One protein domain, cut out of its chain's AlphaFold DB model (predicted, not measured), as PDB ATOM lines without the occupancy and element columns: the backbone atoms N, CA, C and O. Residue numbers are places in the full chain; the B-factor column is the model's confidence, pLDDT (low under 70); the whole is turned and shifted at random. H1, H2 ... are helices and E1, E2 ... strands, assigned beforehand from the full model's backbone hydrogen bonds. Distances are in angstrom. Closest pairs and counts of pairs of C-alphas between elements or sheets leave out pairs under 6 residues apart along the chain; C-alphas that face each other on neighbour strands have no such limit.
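This is residues 2 to 139 of the 337 residues of an uncharacterized protein of Hyphomonas beringensis (UniProt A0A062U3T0). Four long helices make a flat, elongated body: H6 runs through the middle with H1 and H3 packed on one side, and H5 folds back along it on the other. The short helix H4 crosses one end, and near the other end the strand hairpin E1 and E2 reaches out, its tip, residues 34 to 39, sticking out free. The printed part has 138 residues, with six named helices and two strands in the order H1 H2 E1 E2 H3 H4 H5 H6; the class is mostly helix and the two-stranded sheet, E1 - E2, is antiparallel. It is only just compact, close to loose, with a radius of gyration of the C-alphas of 17.1 A and spans of 51 by 38 by 20 A.

H1, residues 2 to 21, touches H3, residues 45 to 65, at a shallow tilt of 9 degrees, opposite ways, closest at the C-alphas of Val 11 and Ile 49, 5.9 A apart. H6, residues 109 to 139, is the hub, touching four helices, and with H1 and H3 forms a bundle, three helices side by side. The closest C-alphas of H1 and H6, Ala 10 and Phe 122, are 4.4 A apart. H6 touches H3 with residues 126 to 137 alone, closest at the C-alphas of Val 59 and Leu 133, 5.9 A. H2, residues 23 to 28, is close to H1 but not clearly touching, with C-alphas 18 and 25 6.5 A apart. The hairpin of E1, residues 30 to 35, and E2, residues 38 to 43, has N 33 and O 40 within hydrogen-bond range at 3.0 A, and N 40 and O 33 at 2.8 A. H4, residues 71 to 77, touches H6 about perpendicular at 82 degrees, with C-alphas 71 and 136 closest at 6.5 A. H5, residues 79 to 102, forms a helical hairpin with H6 at a shallow tilt of 34.7 degrees, only just short of steep; C-alphas 90 and 124 are closest, 5.1 A. H5 is apart from H1 and H3. Every O i to N i+4 pair is within hydrogen-bond range in H1 to H5, and 24 of 27 in H6.

H1 begins at C-alpha 2, (183.119, 171.691, 220.385), and is 28.3 A long. H3 measures 30.1 A and H5 34.1 A. H6 is 42.4 A long, has a kink of 38 degrees near residue 118, and ends at C-alpha 139, (192.110, 173.981, 235.446).

The farthest C-alphas, His 37 and Ala 77, are 55.6 A apart. The printed part has no cut and no long link. Its mean pLDDT is 85.6; residues 26 to 29, 31 and 33 to 38 are under 70.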
ATOM      1  N   ILE A   2     182.404 172.969 220.524       88.12
ATOM      2  CA  ILE A   2     183.119 171.691 220.385       88.12
ATOM      3  C   ILE A   2     182.312 170.535 220.984       88.12
ATOM      4  O   ILE A   2     182.170 169.494 220.346       88.12
ATOM      5  N   LEU A   3     181.704 170.747 222.156       89.62
ATOM      6  CA  LEU A   3     180.853 169.753 222.817       89.62
ATOM      7  C   LEU A   3     179.703 169.264 221.920       89.62
ATOM      8  O   LEU A   3     179.489 168.062 221.786       89.62
ATOM      9  N   LEU A   4     178.978 170.191 221.285       91.44
ATOM     10  CA  LEU A   4     177.831 169.872 220.431       91.44
ATOM     11  C   LEU A   4     178.266 169.086 219.191       91.44
ATOM     12  O   LEU A   4     177.622 168.102 218.826       91.44
ATOM     13  N   VAL A   5     179.376 169.492 218.570       92.75
ATOM     14  CA  VAL A   5     179.958 168.786 217.421       92.75
ATOM     15  C   VAL A   5     180.414 167.384 217.829       92.75
ATOM     16  O   VAL A   5     180.091 166.417 217.143       92.75
ATOM     17  N   GLY A   6     181.098 167.252 218.969       92.31
ATOM     18  CA  GLY A   6     181.516 165.964 219.519       92.31
ATOM     19  C   GLY A   6     180.327 165.040 219.786       92.31
ATOM     20  O   GLY A   6     180.310 163.908 219.305       92.31
ATOM     21  N   TRP A   7     179.292 165.535 220.469       94.56
ATOM     22  CA  TRP A   7     178.060 164.784 220.716       94.56
ATOM     23  C   TRP A   7     177.395 164.326 219.411       94.56
ATOM     24  O   TRP A   7     177.072 163.146 219.272       94.56
ATOM     25  N   ALA A   8     177.256 165.214 218.421       95.12
ATOM     26  CA  ALA A   8     176.660 164.866 217.133       95.12
ATOM     27  C   ALA A   8     177.471 163.780 216.402       95.12
ATOM     28  O   ALA A   8     176.898 162.798 215.929       95.12
ATOM     29  N   ILE A   9     178.805 163.905 216.361       94.12
ATOM     30  CA  ILE A   9     179.698 162.891 215.778       94.12
ATOM     31  C   ILE A   9     179.533 161.551 216.501       94.12
ATOM     32  O   ILE A   9     179.423 160.510 215.851       94.12
ATOM     33  N   ALA A  10     179.480 161.558 217.833       93.12
ATOM     34  CA  ALA A  10     179.312 160.355 218.635       93.12
ATOM     35  C   ALA A  10     177.971 159.656 218.346       93.12
ATOM     36  O   ALA A  10     177.947 158.455 218.089       93.12
ATOM     37  N   VAL A  11     176.863 160.402 218.296       93.88
ATOM     38  CA  VAL A  11     175.533 159.854 217.977       93.88
ATOM     39  C   VAL A  11     175.493 159.263 216.565       93.88
ATOM     40  O   VAL A  11     175.017 158.141 216.376       93.88
ATOM     41  N   ILE A  12     176.026 159.985 215.574       93.88
ATOM     42  CA  ILE A  12     176.049 159.534 214.176       93.88
ATOM     43  C   ILE A  12     176.891 158.259 214.036       93.88
ATOM     44  O   ILE A  12     176.462 157.301 213.394       93.88
ATOM     45  N   THR A  13     178.069 158.213 214.656       91.88
ATOM     46  CA  THR A  13     178.985 157.064 214.551       91.88
ATOM     47  C   THR A  13     178.461 155.823 215.269       91.88
ATOM     48  O   THR A  13     178.600 154.726 214.726       91.88
ATOM     49  N   VAL A  14     177.772 155.970 216.409       89.69
ATOM     50  CA  VAL A  14     177.031 154.865 217.050       89.69
ATOM     51  C   VAL A  14     175.947 154.340 216.121       89.69
ATOM     52  O   VAL A  14     175.899 153.140 215.852       89.69
ATOM     53  N   ALA A  15     175.103 155.223 215.584       89.88
ATOM     54  CA  ALA A  15     174.013 154.815 214.705       89.88
ATOM     55  C   ALA A  15     174.536 154.057 213.473       89.88
ATOM     56  O   ALA A  15     174.054 152.965 213.164       89.88
ATOM     57  N   ILE A  16     175.576 154.583 212.817       88.44
ATOM     58  CA  ILE A  16     176.220 153.936 211.667       88.44
ATOM     59  C   ILE A  16     176.844 152.589 212.068       88.44
ATOM     60  O   ILE A  16     176.668 151.602 211.352       88.44
ATOM     61  N   GLY A  17     177.520 152.510 213.220       85.38
ATOM     62  CA  GLY A  17     178.100 151.264 213.729       85.38
ATOM     63  C   GLY A  17     177.054 150.155 213.895       85.38
ATOM     64  O   GLY A  17     177.238 149.039 213.401       85.38
ATOM     65  N   TYR A  18     175.904 150.476 214.492       85.12
ATOM     66  CA  TYR A  18     174.802 149.523 214.654       85.12
ATOM     67  C   TYR A  18     174.172 149.100 213.320       85.12
ATOM     68  O   TYR A  18     173.837 147.924 213.153       85.12
ATOM     69  N   VAL A  19     174.052 150.013 212.349       85.88
ATOM     70  CA  VAL A  19     173.563 149.689 210.996       85.88
ATOM     71  C   VAL A  19     174.503 148.702 210.293       85.88
ATOM     72  O   VAL A  19     174.049 147.717 209.709       85.88
ATOM     73  N   ILE A  20     175.816 148.915 210.392       83.25
ATOM     74  CA  ILE A  20     176.827 148.102 209.703       83.25
ATOM     75  C   ILE A  20     176.949 146.706 210.318       83.25
ATOM     76  O   ILE A  20     176.946 145.702 209.592       83.25
ATOM     77  N   ALA A  21     177.005 146.594 211.644       77.00
ATOM     78  CA  ALA A  21     177.083 145.284 212.287       77.00
ATOM     79  C   ALA A  21     175.765 144.501 212.254       77.00
ATOM     80  O   ALA A  21     175.784 143.265 212.286       77.00
ATOM     81  N   GLY A  22     174.626 145.189 212.149       78.06
ATOM     82  CA  GLY A  22     173.310 144.572 212.040       78.06
ATOM     83  C   GLY A  22     173.014 143.601 213.199       78.06
ATOM     84  O   GLY A  22     173.208 143.947 214.367       78.06
ATOM     85  N   PRO A  23     172.550 142.366 212.930       75.56
ATOM     86  CA  PRO A  23     172.076 141.460 213.980       75.56
ATOM     87  C   PRO A  23     173.180 140.956 214.924       75.56
ATOM     88  O   PRO A  23     172.870 140.534 216.039       75.56
ATOM     89  N   ILE A  24     174.457 141.012 214.523       71.94
ATOM     90  CA  ILE A  24     175.595 140.583 215.358       71.94
ATOM     91  C   ILE A  24     175.713 141.490 216.591       71.94
ATOM     92  O   ILE A  24     175.898 141.010 217.711       71.94
ATOM     93  N   TRP A  25     175.529 142.799 216.404       72.06
ATOM     94  CA  TRP A  25     175.641 143.772 217.490       72.06
ATOM     95  C   TRP A  25     174.456 143.704 218.446       72.06
ATOM     96  O   TRP A  25     174.649 143.756 219.652       72.06
ATOM     97  N   VAL A  26     173.240 143.479 217.938       66.12
ATOM     98  CA  VAL A  26     172.045 143.298 218.782       66.12
ATOM     99  C   VAL A  26     172.161 142.039 219.652       66.12
ATOM    100  O   VAL A  26     171.706 142.028 220.795       66.12
ATOM    101  N   LYS A  27     172.807 140.971 219.163       66.69
ATOM    102  CA  LYS A  27     173.069 139.774 219.979       66.69
ATOM    103  C   LYS A  27     174.057 140.048 221.118       66.69
ATOM    104  O   LYS A  27     173.837 139.546 222.218       66.69
ATOM    105  N   ARG A  28     175.107 140.839 220.864       67.38
ATOM    106  CA  ARG A  28     176.182 141.120 221.834       67.38
ATOM    107  C   ARG A  28     175.877 142.292 222.785       67.38
ATOM    108  O   ARG A  28     176.240 142.213 223.948       67.38
ATOM    109  N   HIS A  29     175.170 143.320 222.319       69.00
ATOM    110  CA  HIS A  29     174.921 144.589 223.021       69.00
ATOM    111  C   HIS A  29     173.430 144.972 222.942       69.00
ATOM    112  O   HIS A  29     173.070 146.048 222.474       69.00
ATOM    113  N   SER A  30     172.519 144.071 223.321       71.31
ATOM    114  CA  SER A  30     171.089 144.415 223.422       71.31
ATOM    115  C   SER A  30     170.732 144.911 224.810       71.31
ATOM    116  O   SER A  30     171.123 144.323 225.816       71.31
ATOM    117  N   LEU A  31     169.867 145.920 224.837       65.88
ATOM    118  CA  LEU A  31     169.118 146.265 226.031       65.88
ATOM    119  C   LEU A  31     168.061 145.188 226.277       65.88
ATOM    120  O   LEU A  31     167.267 144.864 225.388       65.88
ATOM    121  N   ARG A  32     168.046 144.630 227.483       70.88
ATOM    122  CA  ARG A  32     167.100 143.596 227.911       70.88
ATOM    123  C   ARG A  32     166.157 144.187 228.947       70.88
ATOM    124  O   ARG A  32     166.611 144.707 229.962       70.88
ATOM    125  N   PHE A  33     164.854 144.101 228.706       69.62
ATOM    126  CA  PHE A  33     163.839 144.582 229.643       69.62
ATOM    127  C   PHE A  33     162.633 143.644 229.655       69.62
ATOM    128  O   PHE A  33     162.269 143.048 228.640       69.62
ATOM    129  N   ARG A  34     162.022 143.480 230.828       60.72
ATOM    130  CA  ARG A  34     160.869 142.600 231.019       60.72
ATOM    131  C   ARG A  34     159.584 143.415 230.877       60.72
ATOM    132  O   ARG A  34     159.429 144.434 231.539       60.72
ATOM    133  N   VAL A  35     158.668 142.968 230.019       67.44
ATOM    134  CA  VAL A  35     157.303 143.508 229.914       67.44
ATOM    135  C   VAL A  35     156.346 142.368 230.257       67.44
ATOM    136  O   VAL A  35     156.195 141.417 229.482       67.44
ATOM    137  N   GLY A  36     155.763 142.418 231.458       68.69
ATOM    138  CA  GLY A  36     154.989 141.309 232.027       68.69
ATOM    139  C   GLY A  36     155.861 140.070 232.264       68.69
ATOM    140  O   GLY A  36     156.906 140.148 232.903       68.69
ATOM    141  N   HIS A  37     155.476 138.920 231.705       63.91
ATOM    142  CA  HIS A  37     156.282 137.690 231.764       63.91
ATOM    143  C   HIS A  37     157.285 137.548 230.608       63.91
ATOM    144  O   HIS A  37     158.102 136.631 230.630       63.91
ATOM    145  N   THR A  38     157.268 138.451 229.620       59.16
ATOM    146  CA  THR A  38     158.095 138.332 228.406       59.16
ATOM    147  C   THR A  38     159.351 139.196 228.465       59.16
ATOM    148  O   THR A  38     159.301 140.373 228.829       59.16
ATOM    149  N   LEU A  39     160.490 138.614 228.086       71.12
ATOM    150  CA  LEU A  39     161.775 139.304 228.008       71.12
ATOM    151  C   LEU A  39     161.922 139.907 226.608       71.12
ATOM    152  O   LEU A  39     162.071 139.189 225.620       71.12
ATOM    153  N   ARG A  40     161.835 141.235 226.513       73.94
ATOM    154  CA  ARG A  40     161.991 141.974 225.259       73.94
ATOM    155  C   ARG A  40     163.424 142.477 225.120       73.94
ATOM    156  O   ARG A  40     164.108 142.765 226.104       73.94
ATOM    157  N   ARG A  41     163.883 142.555 223.871       73.62
ATOM    158  CA  ARG A  41     165.203 143.075 223.507       73.62
ATOM    159  C   ARG A  41     165.023 144.285 222.607       73.62
ATOM    160  O   ARG A  41     164.275 144.206 221.635       73.62
ATOM    161  N   CYS A  42     165.715 145.377 222.907       77.12
ATOM    162  CA  CYS A  42     165.898 146.468 221.956       77.12
ATOM    163  C   CYS A  42     167.385 146.658 221.643       77.12
ATOM    164  O   CYS A  42     168.267 146.110 222.310       77.12
ATOM    165  N   SER A  43     167.651 147.381 220.558       81.31
ATOM    166  CA  SER A  43     169.012 147.698 220.138       81.31
ATOM    167  C   SER A  43     169.734 148.491 221.228       81.31
ATOM    168  O   SER A  43     169.180 149.469 221.733       81.31
ATOM    169  N   GLY A  44     170.971 148.111 221.561       80.25
ATOM    170  CA  GLY A  44     171.806 148.869 222.495       80.25
ATOM    171  C   GLY A  44     172.166 150.273 222.038       80.25
ATOM    172  O   GLY A  44     172.500 151.106 222.874       80.25
ATOM    173  N   MET A  45     171.966 150.568 220.750       84.38
ATOM    174  CA  MET A  45     172.133 151.887 220.146       84.38
ATOM    175  C   MET A  45     171.441 152.979 220.967       84.38
ATOM    176  O   MET A  45     172.034 154.012 221.250       84.38
ATOM    177  N   TYR A  46     170.197 152.738 221.395       85.38
ATOM    178  CA  TYR A  46     169.439 153.713 222.182       85.38
ATOM    179  C   TYR A  46     170.077 153.979 223.541       85.38
ATOM    180  O   TYR A  46     170.059 155.110 224.021       85.38
ATOM    181  N   GLY A  47     170.647 152.948 224.161       82.88
ATOM    182  CA  GLY A  47     171.272 153.100 225.462       82.88
ATOM    183  C   GLY A  47     172.628 153.788 225.382       82.88
ATOM    184  O   GLY A  47     172.912 154.649 226.203       82.88
ATOM    185  N   GLU A  48     173.431 153.495 224.362       86.19
ATOM    186  CA  GLU A  48     174.698 154.198 224.132       86.19
ATOM    187  C   GLU A  48     174.488 155.667 223.738       86.19
ATOM    188  O   GLU A  48     175.203 156.538 224.233       86.19
ATOM    189  N   ILE A  49     173.458 155.966 222.934       90.25
ATOM    190  CA  ILE A  49     173.043 157.349 222.645       90.25
ATOM    191  C   ILE A  49     172.626 158.063 223.937       90.25
ATOM    192  O   ILE A  49     173.022 159.208 224.161       90.25
ATOM    193  N   ALA A  50     171.866 157.401 224.814       88.12
ATOM    194  CA  ALA A  50     171.511 157.970 226.112       88.12
ATOM    195  C   ALA A  50     172.756 158.225 226.979       88.12
ATOM    196  O   ALA A  50     172.888 159.308 227.541       88.12
ATOM    197  N   LEU A  51     173.706 157.281 227.033       86.69
ATOM    198  CA  LEU A  51     174.946 157.419 227.803       86.69
ATOM    199  C   LEU A  51     175.811 158.586 227.322       86.69
ATOM    200  O   LEU A  51     176.268 159.374 228.147       86.69
ATOM    201  N   VAL A  52     176.020 158.741 226.012       90.50
ATOM    202  CA  VAL A  52     176.799 159.883 225.503       90.50
ATOM    203  C   VAL A  52     176.063 161.202 225.665       90.50
ATOM    204  O   VAL A  52     176.698 162.227 225.886       90.50
ATOM    205  N   THR A  53     174.731 161.187 225.619       92.00
ATOM    206  CA  THR A  53     173.926 162.382 225.893       92.00
ATOM    207  C   THR A  53     174.032 162.784 227.360       92.00
ATOM    208  O   THR A  53     174.257 163.955 227.643       92.00
ATOM    209  N   PHE A  54     173.972 161.829 228.294       90.00
ATOM    210  CA  PHE A  54     174.227 162.103 229.706       90.00
ATOM    211  C   PHE A  54     175.659 162.586 229.954       90.00
ATOM    212  O   PHE A  54     175.850 163.537 230.705       90.00
ATOM    213  N   GLY A  55     176.654 161.984 229.297       89.69
ATOM    214  CA  GLY A  55     178.045 162.431 229.379       89.69
ATOM    215  C   GLY A  55     178.229 163.861 228.864       89.69
ATOM    216  O   GLY A  55     178.826 164.686 229.546       89.69
ATOM    217  N   ALA A  56     177.660 164.186 227.702       91.94
ATOM    218  CA  ALA A  56     177.703 165.536 227.144       91.94
ATOM    219  C   ALA A  56     176.966 166.549 228.032       91.94
ATOM    220  O   ALA A  56     177.476 167.641 228.262       91.94
ATOM    221  N   MET A  57     175.801 166.178 228.572       91.50
ATOM    222  CA  MET A  57     175.057 167.011 229.518       91.50
ATOM    223  C   MET A  57     175.858 167.256 230.799       91.50
ATOM    224  O   MET A  57     175.870 168.377 231.289       91.50
ATOM    225  N   LEU A  58     176.560 166.247 231.319       90.25
ATOM    226  CA  LEU A  58     177.424 166.408 232.484       90.25
ATOM    227  C   LEU A  58     178.573 167.383 232.205       90.25
ATOM    228  O   LEU A  58     178.790 168.297 232.992       90.25
ATOM    229  N   VAL A  59     179.270 167.227 231.077       91.06
ATOM    230  CA  VAL A  59     180.330 168.169 230.682       91.06
ATOM    231  C   VAL A  59     179.767 169.585 230.553       91.06
ATOM    232  O   VAL A  59     180.373 170.512 231.066       91.06
ATOM    233  N   TYR A  60     178.594 169.747 229.935       91.38
ATOM    234  CA  TYR A  60     177.922 171.042 229.828       91.38
ATOM    235  C   TYR A  60     177.590 171.654 231.194       91.38
ATOM    236  O   TYR A  60     177.840 172.833 231.408       91.38
ATOM    237  N   LEU A  61     177.037 170.875 232.129       89.94
ATOM    238  CA  LEU A  61     176.704 171.379 233.464       89.94
ATOM    239  C   LEU A  61     177.953 171.821 234.232       89.94
ATOM    240  O   LEU A  61     177.908 172.844 234.906       89.94
ATOM    241  N   ILE A  62     179.058 171.081 234.100       89.12
ATOM    242  CA  ILE A  62     180.327 171.454 234.735       89.12
ATOM    243  C   ILE A  62     180.892 172.720 234.088       89.12
ATOM    244  O   ILE A  62     181.280 173.631 234.804       89.12
ATOM    245  N   ASP A  63     180.867 172.811 232.758       89.88
ATOM    246  CA  ASP A  63     181.270 174.000 231.994       89.88
ATOM    247  C   ASP A  63     180.492 175.250 232.434       89.88
ATOM    248  O   ASP A  63     181.082 176.298 232.653       89.88
ATOM    249  N   GLN A  64     179.182 175.128 232.677       88.69
ATOM    250  CA  GLN A  64     178.362 176.225 233.214       88.69
ATOM    251  C   GLN A  64     178.668 176.565 234.681       88.69
ATOM    252  O   GLN A  64     178.435 177.694 235.103       88.69
ATOM    253  N   SER A  65     179.163 175.606 235.466       85.94
ATOM    254  CA  SER A  65     179.574 175.829 236.859       85.94
ATOM    255  C   SER A  65     181.026 176.294 237.012       85.94
ATOM    256  O   SER A  65     181.441 176.575 238.131       85.94
ATOM    257  N   SER A  66     181.787 176.362 235.915       86.94
ATOM    258  CA  SER A  66     183.190 176.777 235.879       86.94
ATOM    259  C   SER A  66     183.303 178.209 235.335       86.94
ATOM    260  O   SER A  66     183.401 178.399 234.123       86.94
ATOM    261  N   PRO A  67     183.280 179.248 236.189       82.81
ATOM    262  CA  PRO A  67     183.298 180.639 235.733       82.81
ATOM    263  C   PRO A  67     184.626 181.069 235.094       82.81
ATOM    264  O   PRO A  67     184.653 182.049 234.352       82.81
ATOM    265  N   SER A  68     185.726 180.373 235.395       85.62
ATOM    266  CA  SER A  68     187.085 180.805 235.049       85.62
ATOM    267  C   SER A  68     187.632 180.117 233.796       85.62
ATOM    268  O   SER A  68     188.657 180.537 233.260       85.62
ATOM    269  N   THR A  69     187.019 179.024 233.339       88.25
ATOM    270  CA  THR A  69     187.484 178.255 232.177       88.25
ATOM    271  C   THR A  69     186.341 177.465 231.564       88.25
ATOM    272  O   THR A  69     185.583 176.810 232.274       88.25
ATOM    273  N   THR A  70     186.294 177.446 230.233       90.25
ATOM    274  CA  THR A  70     185.397 176.580 229.459       90.25
ATOM    275  C   THR A  70     186.143 175.492 228.681       90.25
ATOM    276  O   THR A  70     187.344 175.587 228.416       90.25
ATOM    277  N   VAL A  71     185.433 174.448 228.247       87.62
ATOM    278  CA  VAL A  71     185.998 173.379 227.396       87.62
ATOM    279  C   VAL A  71     186.518 173.931 226.068       87.62
ATOM    280  O   VAL A  71     187.559 173.488 225.577       87.62
ATOM    281  N   ASP A  72     185.802 174.889 225.474       89.75
ATOM    282  CA  ASP A  72     186.215 175.506 224.214       89.75
ATOM    283  C   ASP A  72     187.535 176.284 224.409       89.75
ATOM    284  O   ASP A  72     188.469 176.114 223.622       89.75
ATOM    285  N   GLU A  73     187.655 177.056 225.492       90.25
ATOM    286  CA  GLU A  73     188.885 177.779 225.845       90.25
ATOM    287  C   GLU A  73     190.044 176.836 226.164       90.25
ATOM    288  O   GLU A  73     191.156 177.065 225.692       90.25
ATOM    289  N   LEU A  74     189.798 175.745 226.894       89.12
ATOM    290  CA  LEU A  74     190.813 174.742 227.223       89.12
ATOM    291  C   LEU A  74     191.458 174.165 225.952       89.12
ATOM    292  O   LEU A  74     192.685 174.086 225.838       89.12
ATOM    293  N   VAL A  75     190.626 173.787 224.976       89.12
ATOM    294  CA  VAL A  75     191.093 173.215 223.708       89.12
ATOM    295  C   VAL A  75     191.829 174.257 222.870       89.12
ATOM    296  O   VAL A  75     192.848 173.935 222.256       89.12
ATOM    297  N   MET A  76     191.347 175.502 222.848       90.50
ATOM    298  CA  MET A  76     191.982 176.588 222.096       90.50
ATOM    299  C   MET A  76     193.294 177.067 222.727       90.50
ATOM    300  O   MET A  76     194.214 177.428 221.995       90.50
ATOM    301  N   ALA A  77     193.409 177.037 224.056       90.75
ATOM    302  CA  ALA A  77     194.623 177.397 224.781       90.75
ATOM    303  C   ALA A  77     195.727 176.342 224.608       90.75
ATOM    304  O   ALA A  77     196.900 176.685 224.460       90.75
ATOM    305  N   TRP A  78     195.356 175.056 224.565       90.94
ATOM    306  CA  TRP A  78     196.301 173.940 224.465       90.94
ATOM    307  C   TRP A  78     195.972 172.993 223.298       90.94
ATOM    308  O   TRP A  78     195.717 171.800 223.514       90.94
ATOM    309  N   PRO A  79     196.019 173.465 222.036       92.12
ATOM    310  CA  PRO A  79     195.535 172.696 220.891       92.12
ATOM    311  C   PRO A  79     196.377 171.444 220.633       92.12
ATOM    312  O   PRO A  79     195.836 170.380 220.343       92.12
ATOM    313  N   MET A  80     197.700 171.533 220.806       93.62
ATOM    314  CA  MET A  80     198.605 170.394 220.606       93.62
ATOM    315  C   MET A  80     198.462 169.334 221.701       93.62
ATOM    316  O   MET A  80     198.523 168.142 221.405       93.62
ATOM    317  N   VAL A  81     198.239 169.751 222.952       91.75
ATOM    318  CA  VAL A  81     198.005 168.826 224.073       91.75
ATOM    319  C   VAL A  81     196.663 168.127 223.891       91.75
ATOM    320  O   VAL A  81     196.591 166.905 223.998       91.75
ATOM    321  N   SER A  82     195.624 168.881 223.529       91.19
ATOM    322  CA  SER A  82     194.286 168.353 223.251       91.19
ATOM    323  C   SER A  82     194.298 167.365 222.081       91.19
ATOM    324  O   SER A  82     193.737 166.274 222.181       91.19
ATOM    325  N   LEU A  83     195.003 167.699 220.994       92.44
ATOM    326  CA  LEU A  83     195.186 166.804 219.852       92.44
ATOM    327  C   LEU A  83     195.975 165.546 220.241       92.44
ATOM    328  O   LEU A  83     195.580 164.440 219.881       92.44
ATOM    329  N   GLY A  84     197.063 165.697 221.000       92.88
ATOM    330  CA  GLY A  84     197.862 164.576 221.495       92.88
ATOM    331  C   GLY A  84     197.054 163.628 222.382       92.88
ATOM    332  O   GLY A  84     197.111 162.413 222.191       92.88
ATOM    333  N   ALA A  85     196.242 164.170 223.294       91.19
ATOM    334  CA  ALA A  85     195.340 163.394 224.140       91.19
ATOM    335  C   ALA A  85     194.276 162.657 223.312       91.19
ATOM    336  O   ALA A  85     194.051 161.467 223.528       91.19
ATOM    337  N   LEU A  86     193.676 163.321 222.318       93.19
ATOM    338  CA  LEU A  86     192.701 162.705 221.415       93.19
ATOM    339  C   LEU A  86     193.317 161.544 220.617       93.19
ATOM    340  O   LEU A  86     192.712 160.477 220.521       93.19
ATOM    341  N   ILE A  87     194.530 161.727 220.084       94.44
ATOM    342  CA  ILE A  87     195.267 160.682 219.358       94.44
ATOM    343  C   ILE A  87     195.595 159.510 220.286       94.44
ATOM    344  O   ILE A  87     195.417 158.359 219.893       94.44
ATOM    345  N   LEU A  88     196.046 159.780 221.514       94.81
ATOM    346  CA  LEU A  88     196.372 158.748 222.497       94.81
ATOM    347  C   LEU A  88     195.137 157.915 222.867       94.81
ATOM    348  O   LEU A  88     195.187 156.685 222.812       94.81
ATOM    349  N   VAL A  89     194.026 158.577 223.204       94.00
ATOM    350  CA  VAL A  89     192.746 157.919 223.506       94.00
ATOM    351  C   VAL A  89     192.283 157.103 222.303       94.00
ATOM    352  O   VAL A  89     191.934 155.933 222.457       94.00
ATOM    353  N   GLY A  90     192.358 157.681 221.101       93.19
ATOM    354  CA  GLY A  90     192.058 156.984 219.856       93.19
ATOM    355  C   GLY A  90     192.899 155.720 219.701       93.19
ATOM    356  O   GLY A  90     192.358 154.635 219.515       93.19
ATOM    357  N   LEU A  91     194.218 155.807 219.863       94.31
ATOM    358  CA  LEU A  91     195.109 154.656 219.741       94.31
ATOM    359  C   LEU A  91     194.719 153.528 220.708       94.31
ATOM    360  O   LEU A  91     194.611 152.378 220.283       94.31
ATOM    361  N   VAL A  92     194.443 153.843 221.976       92.69
ATOM    362  CA  VAL A  92     194.004 152.851 222.974       92.69
ATOM    363  C   VAL A  92     192.685 152.194 222.557       92.69
ATOM    364  O   VAL A  92     192.575 150.965 222.559       92.69
ATOM    365  N   VAL A  93     191.702 153.002 222.153       92.25
ATOM    366  CA  VAL A  93     190.376 152.544 221.722       92.25
ATOM    367  C   VAL A  93     190.468 151.637 220.497       92.25
ATOM    368  O   VAL A  93     189.893 150.548 220.492       92.25
ATOM    369  N   TYR A  94     191.209 152.043 219.466       91.06
ATOM    370  CA  TYR A  94     191.336 151.279 218.226       91.06
ATOM    371  C   TYR A  94     192.143 149.993 218.424       91.06
ATOM    372  O   TYR A  94     191.755 148.948 217.901       91.06
ATOM    373  N   VAL A  95     193.213 150.016 219.228       91.38
ATOM    374  CA  VAL A  95     193.959 148.795 219.586       91.38
ATOM    375  C   VAL A  95     193.055 147.813 220.333       91.38
ATOM    376  O   VAL A  95     193.065 146.619 220.024       91.38
ATOM    377  N   HIS A  96     192.246 148.297 221.280       87.62
ATOM    378  CA  HIS A  96     191.277 147.460 221.983       87.62
ATOM    379  C   HIS A  96     190.211 146.901 221.028       87.62
ATOM    380  O   HIS A  96     190.006 145.690 220.990       87.62
ATOM    381  N   GLY A  97     189.593 147.744 220.195       84.75
ATOM    382  CA  GLY A  97     188.569 147.332 219.230       84.75
ATOM    383  C   GLY A  97     189.069 146.282 218.233       84.75
ATOM    384  O   GLY A  97     188.392 145.283 217.994       84.75
ATOM    385  N   ILE A  98     190.289 146.443 217.713       86.12
ATOM    386  CA  ILE A  98     190.917 145.467 216.811       86.12
ATOM    387  C   ILE A  98     191.188 144.142 217.535       86.12
ATOM    388  O   ILE A  98     190.888 143.079 216.990       86.12
ATOM    389  N   ARG A  99     191.720 144.172 218.765       86.62
ATOM    390  CA  ARG A  99     191.938 142.951 219.564       86.62
ATOM    391  C   ARG A  99     190.628 142.201 219.805       86.62
ATOM    392  O   ARG A  99     190.579 140.988 219.609       86.62
ATOM    393  N   THR A 100     189.562 142.921 220.143       82.94
ATOM    394  CA  THR A 100     188.227 142.350 220.356       82.94
ATOM    395  C   THR A 100     187.634 141.789 219.062       82.94
ATOM    396  O   THR A 100     187.018 140.724 219.080       82.94
ATOM    397  N   ALA A 101     187.863 142.441 217.916       82.06
ATOM    398  CA  ALA A 101     187.464 141.925 216.608       82.06
ATOM    399  C   ALA A 101     188.194 140.622 216.246       82.06
ATOM    400  O   ALA A 101     187.570 139.681 215.760       82.06
ATOM    401  N   MET A 102     189.506 140.551 216.492       82.06
ATOM    402  CA  MET A 102     190.325 139.375 216.174       82.06
ATOM    403  C   MET A 102     189.992 138.156 217.044       82.06
ATOM    404  O   MET A 102     190.153 137.022 216.590       82.06
ATOM    405  N   ALA A 103     189.484 138.379 218.259       82.62
ATOM    406  CA  ALA A 103     189.021 137.324 219.157       82.62
ATOM    407  C   ALA A 103     187.666 136.705 218.750       82.62
ATOM    408  O   ALA A 103     187.254 135.711 219.339       82.62
ATOM    409  N   ALA A 104     186.963 137.272 217.763       79.25
ATOM    410  CA  ALA A 104     185.687 136.743 217.289       79.25
ATOM    411  C   ALA A 104     185.845 135.561 216.312       79.25
ATOM    412  O   ALA A 104     186.929 135.305 215.770       79.25
ATOM    413  N   ASP A 105     184.731 134.871 216.057       82.62
ATOM    414  CA  ASP A 105     184.645 133.763 215.105       82.62
ATOM    415  C   ASP A 105     185.102 134.185 213.707       82.62
ATOM    416  O   ASP A 105     184.830 135.300 213.256       82.62
ATOM    417  N   VAL A 106     185.780 133.280 212.994       79.25
ATOM    418  CA  VAL A 106     186.469 133.565 211.719       79.25
ATOM    419  C   VAL A 106     185.546 134.218 210.679       79.25
ATOM    420  O   VAL A 106     185.980 135.119 209.965       79.25
ATOM    421  N   GLY A 107     184.264 133.831 210.640       80.12
ATOM    422  CA  GLY A 107     183.260 134.411 209.740       80.12
ATOM    423  C   GLY A 107     182.765 135.812 210.127       80.12
ATOM    424  O   GLY A 107     182.238 136.526 209.278       80.12
ATOM    425  N   GLU A 108     182.951 136.242 211.379       80.19
ATOM    426  CA  GLU A 108     182.498 137.547 211.886       80.19
ATOM    427  C   GLU A 108     183.618 138.602 211.928       80.19
ATOM    428  O   GLU A 108     183.328 139.800 211.943       80.19
ATOM    429  N   ARG A 109     184.896 138.186 211.903       83.50
ATOM    430  CA  ARG A 109     186.073 139.063 212.092       83.50
ATOM    431  C   ARG A 109     186.106 140.279 211.174       83.50
ATOM    432  O   ARG A 109     186.325 141.385 211.652       83.50
ATOM    433  N   GLY A 110     185.891 140.092 209.870       80.75
ATOM    434  CA  GLY A 110     185.968 141.190 208.897       80.75
ATOM    435  C   GLY A 110     184.893 142.252 209.131       80.75
ATOM    436  O   GLY A 110     185.181 143.448 209.173       80.75
ATOM    437  N   ARG A 111     183.653 141.810 209.373       82.00
ATOM    438  CA  ARG A 111     182.524 142.704 209.647       82.00
ATOM    439  C   ARG A 111     182.662 143.394 211.004       82.00
ATOM    440  O   ARG A 111     182.393 144.589 211.105       82.00
ATOM    441  N   LEU A 112     183.117 142.676 212.031       81.25
ATOM    442  CA  LEU A 112     183.382 143.248 213.352       81.25
ATOM    443  C   LEU A 112     184.544 144.238 213.316       81.25
ATOM    444  O   LEU A 112     184.410 145.319 213.870       81.25
ATOM    445  N   GLY A 113     185.638 143.928 212.618       83.06
ATOM    446  CA  GLY A 113     186.777 144.833 212.461       83.06
ATOM    447  C   GLY A 113     186.385 146.155 211.805       83.06
ATOM    448  O   GLY A 113     186.720 147.218 212.321       83.06
ATOM    449  N   PHE A 114     185.596 146.100 210.726       86.06
ATOM    450  CA  PHE A 114     185.063 147.306 210.088       86.06
ATOM    451  C   PHE A 114     184.052 148.049 210.971       86.06
ATOM    452  O   PHE A 114     183.994 149.272 210.968       86.06
ATOM    453  N   THR A 115     183.267 147.334 211.779       86.00
ATOM    454  CA  THR A 115     182.353 148.022 212.694       86.00
ATOM    455  C   THR A 115     183.117 148.715 213.823       86.00
ATOM    456  O   THR A 115     182.838 149.872 214.119       86.00
ATOM    457  N   TYR A 116     184.125 148.063 214.411       86.06
ATOM    458  CA  TYR A 116     184.978 148.668 215.433       86.06
ATOM    459  C   TYR A 116     185.807 149.839 214.901       86.06
ATOM    460  O   TYR A 116     186.123 150.733 215.680       86.06
ATOM    461  N   SER A 117     186.124 149.897 213.602       86.69
ATOM    462  CA  SER A 117     186.828 151.057 213.047       86.69
ATOM    463  C   SER A 117     185.957 152.318 212.998       86.69
ATOM    464  O   SER A 117     186.470 153.424 213.157       86.69
ATOM    465  N   ILE A 118     184.640 152.169 212.836       88.69
ATOM    466  CA  ILE A 118     183.683 153.285 212.863       88.69
ATOM    467  C   ILE A 118     183.247 153.581 214.299       88.69
ATOM    468  O   ILE A 118     183.275 154.728 214.739       88.69
ATOM    469  N   TYR A 119     182.920 152.539 215.061       85.00
ATOM    470  CA  TYR A 119     182.560 152.631 216.475       85.00
ATOM    471  C   TYR A 119     183.704 153.172 217.350       85.00
ATOM    472  O   TYR A 119     183.476 153.790 218.392       85.00
ATOM    473  N   GLY A 120     184.953 152.989 216.912       88.00
ATOM    474  CA  GLY A 120     186.131 153.570 217.544       88.00
ATOM    475  C   GLY A 120     186.062 155.094 217.631       88.00
ATOM    476  O   GLY A 120     186.518 155.653 218.624       88.00
ATOM    477  N   VAL A 121     185.414 155.772 216.676       91.69
ATOM    478  CA  VAL A 121     185.218 157.230 216.727       91.69
ATOM    479  C   VAL A 121     184.321 157.612 217.902       91.69
ATOM    480  O   VAL A 121     184.708 158.458 218.704       91.69
ATOM    481  N   PHE A 122     183.173 156.944 218.058       91.94
ATOM    482  CA  PHE A 122     182.283 157.138 219.206       91.94
ATOM    483  C   PHE A 122     183.028 156.959 220.529       91.94
ATOM    484  O   PHE A 122     183.011 157.847 221.379       91.94
ATOM    485  N   SER A 123     183.713 155.824 220.681       89.50
ATOM    486  CA  SER A 123     184.438 155.500 221.911       89.50
ATOM    487  C   SER A 123     185.527 156.539 222.193       89.50
ATOM    488  O   SER A 123     185.680 156.982 223.328       89.50
ATOM    489  N   THR A 124     186.240 156.987 221.157       93.06
ATOM    490  CA  THR A 124     187.269 158.028 221.278       93.06
ATOM    491  C   THR A 124     186.672 159.339 221.769       93.06
ATOM    492  O   THR A 124     187.193 159.913 222.717       93.06
ATOM    493  N   VAL A 125     185.562 159.794 221.178       92.06
ATOM    494  CA  VAL A 125     184.879 161.023 221.609       92.06
ATOM    495  C   VAL A 125     184.375 160.899 223.045       92.06
ATOM    496  O   VAL A 125     184.561 161.821 223.834       92.06
ATOM    497  N   PHE A 126     183.783 159.760 223.410       89.62
ATOM    498  CA  PHE A 126     183.270 159.525 224.758       89.62
ATOM    499  C   PHE A 126     184.384 159.590 225.817       89.62
ATOM    500  O   PHE A 126     184.266 160.318 226.802       89.62
ATOM    501  N   PHE A 127     185.500 158.886 225.596       89.94
ATOM    502  CA  PHE A 127     186.630 158.894 226.530       89.94
ATOM    503  C   PHE A 127     187.401 160.219 226.527       89.94
ATOM    504  O   PHE A 127     187.808 160.682 227.591       89.94
ATOM    505  N   ALA A 128     187.566 160.862 225.368       90.75
ATOM    506  CA  ALA A 128     188.171 162.189 225.287       90.75
ATOM    507  C   ALA A 128     187.314 163.241 226.003       90.75
ATOM    508  O   ALA A 128     187.863 164.102 226.681       90.75
ATOM    509  N   GLY A 129     185.982 163.135 225.932       89.44
ATOM    510  CA  GLY A 129     185.061 163.968 226.706       89.44
ATOM    511  C   GLY A 129     185.230 163.781 228.216       89.44
ATOM    512  O   GLY A 129     185.290 164.763 228.949       89.44
ATOM    513  N   GLY A 130     185.399 162.538 228.680       87.31
ATOM    514  CA  GLY A 130     185.727 162.257 230.082       87.31
ATOM    515  C   GLY A 130     187.072 162.852 230.521       87.31
ATOM    516  O   GLY A 130     187.182 163.381 231.623       87.31
ATOM    517  N   LEU A 131     188.087 162.823 229.654       88.81
ATOM    518  CA  LEU A 131     189.385 163.448 229.928       88.81
ATOM    519  C   LEU A 131     189.294 164.981 229.943       88.81
ATOM    520  O   LEU A 131     189.867 165.613 230.827       88.81
ATOM    521  N   ALA A 132     188.546 165.570 229.006       88.62
ATOM    522  CA  ALA A 132     188.289 167.007 228.961       88.62
ATOM    523  C   ALA A 132     187.552 167.487 230.218       88.62
ATOM    524  O   ALA A 132     187.897 168.531 230.758       88.62
ATOM    525  N   LEU A 133     186.606 166.692 230.727       89.19
ATOM    526  CA  LEU A 133     185.930 166.954 231.994       89.19
ATOM    527  C   LEU A 133     186.931 167.044 233.153       89.19
ATOM    528  O   LEU A 133     186.904 168.006 233.915       89.19
ATOM    529  N   ILE A 134     187.827 166.062 233.285       86.75
ATOM    530  CA  ILE A 134     188.842 166.065 234.352       86.75
ATOM    531  C   ILE A 134     189.754 167.288 234.211       86.75
ATOM    532  O   ILE A 134     190.028 167.969 235.196       86.75
ATOM    533  N   ALA A 135     190.198 167.592 232.989       88.69
ATOM    534  CA  ALA A 135     191.039 168.753 232.722       88.69
ATOM    535  C   ALA A 135     190.334 170.074 233.073       88.69
ATOM    536  O   ALA A 135     190.961 170.950 233.662       88.69
ATOM    537  N   LEU A 136     189.038 170.198 232.776       90.25
ATOM    538  CA  LEU A 136     188.216 171.356 233.126       90.25
ATOM    539  C   LEU A 136     188.153 171.561 234.646       90.25
ATOM    540  O   LEU A 136     188.433 172.653 235.124       90.25
ATOM    541  N   VAL A 137     187.866 170.505 235.414       87.56
ATOM    542  CA  VAL A 137     187.811 170.587 236.886       87.56
ATOM    543  C   VAL A 137     189.168 170.989 237.473       87.56
ATOM    544  O   VAL A 137     189.234 171.838 238.357       87.56
ATOM    545  N   VAL A 138     190.265 170.414 236.966       86.94
ATOM    546  CA  VAL A 138     191.621 170.734 237.443       86.94
ATOM    547  C   VAL A 138     192.012 172.172 237.103       86.94
ATOM    548  O   VAL A 138     192.558 172.874 237.948       86.94
ATOM    549  N   THR A 139     191.752 172.621 235.876       89.44
ATOM    550  CA  THR A 139     192.110 173.981 235.446       89.44
ATOM    551  C   THR A 139     191.288 175.046 236.154       89.44
ATOM    552  O   THR A 139     191.867 176.037 236.589       89.44
TER     553      THR A 139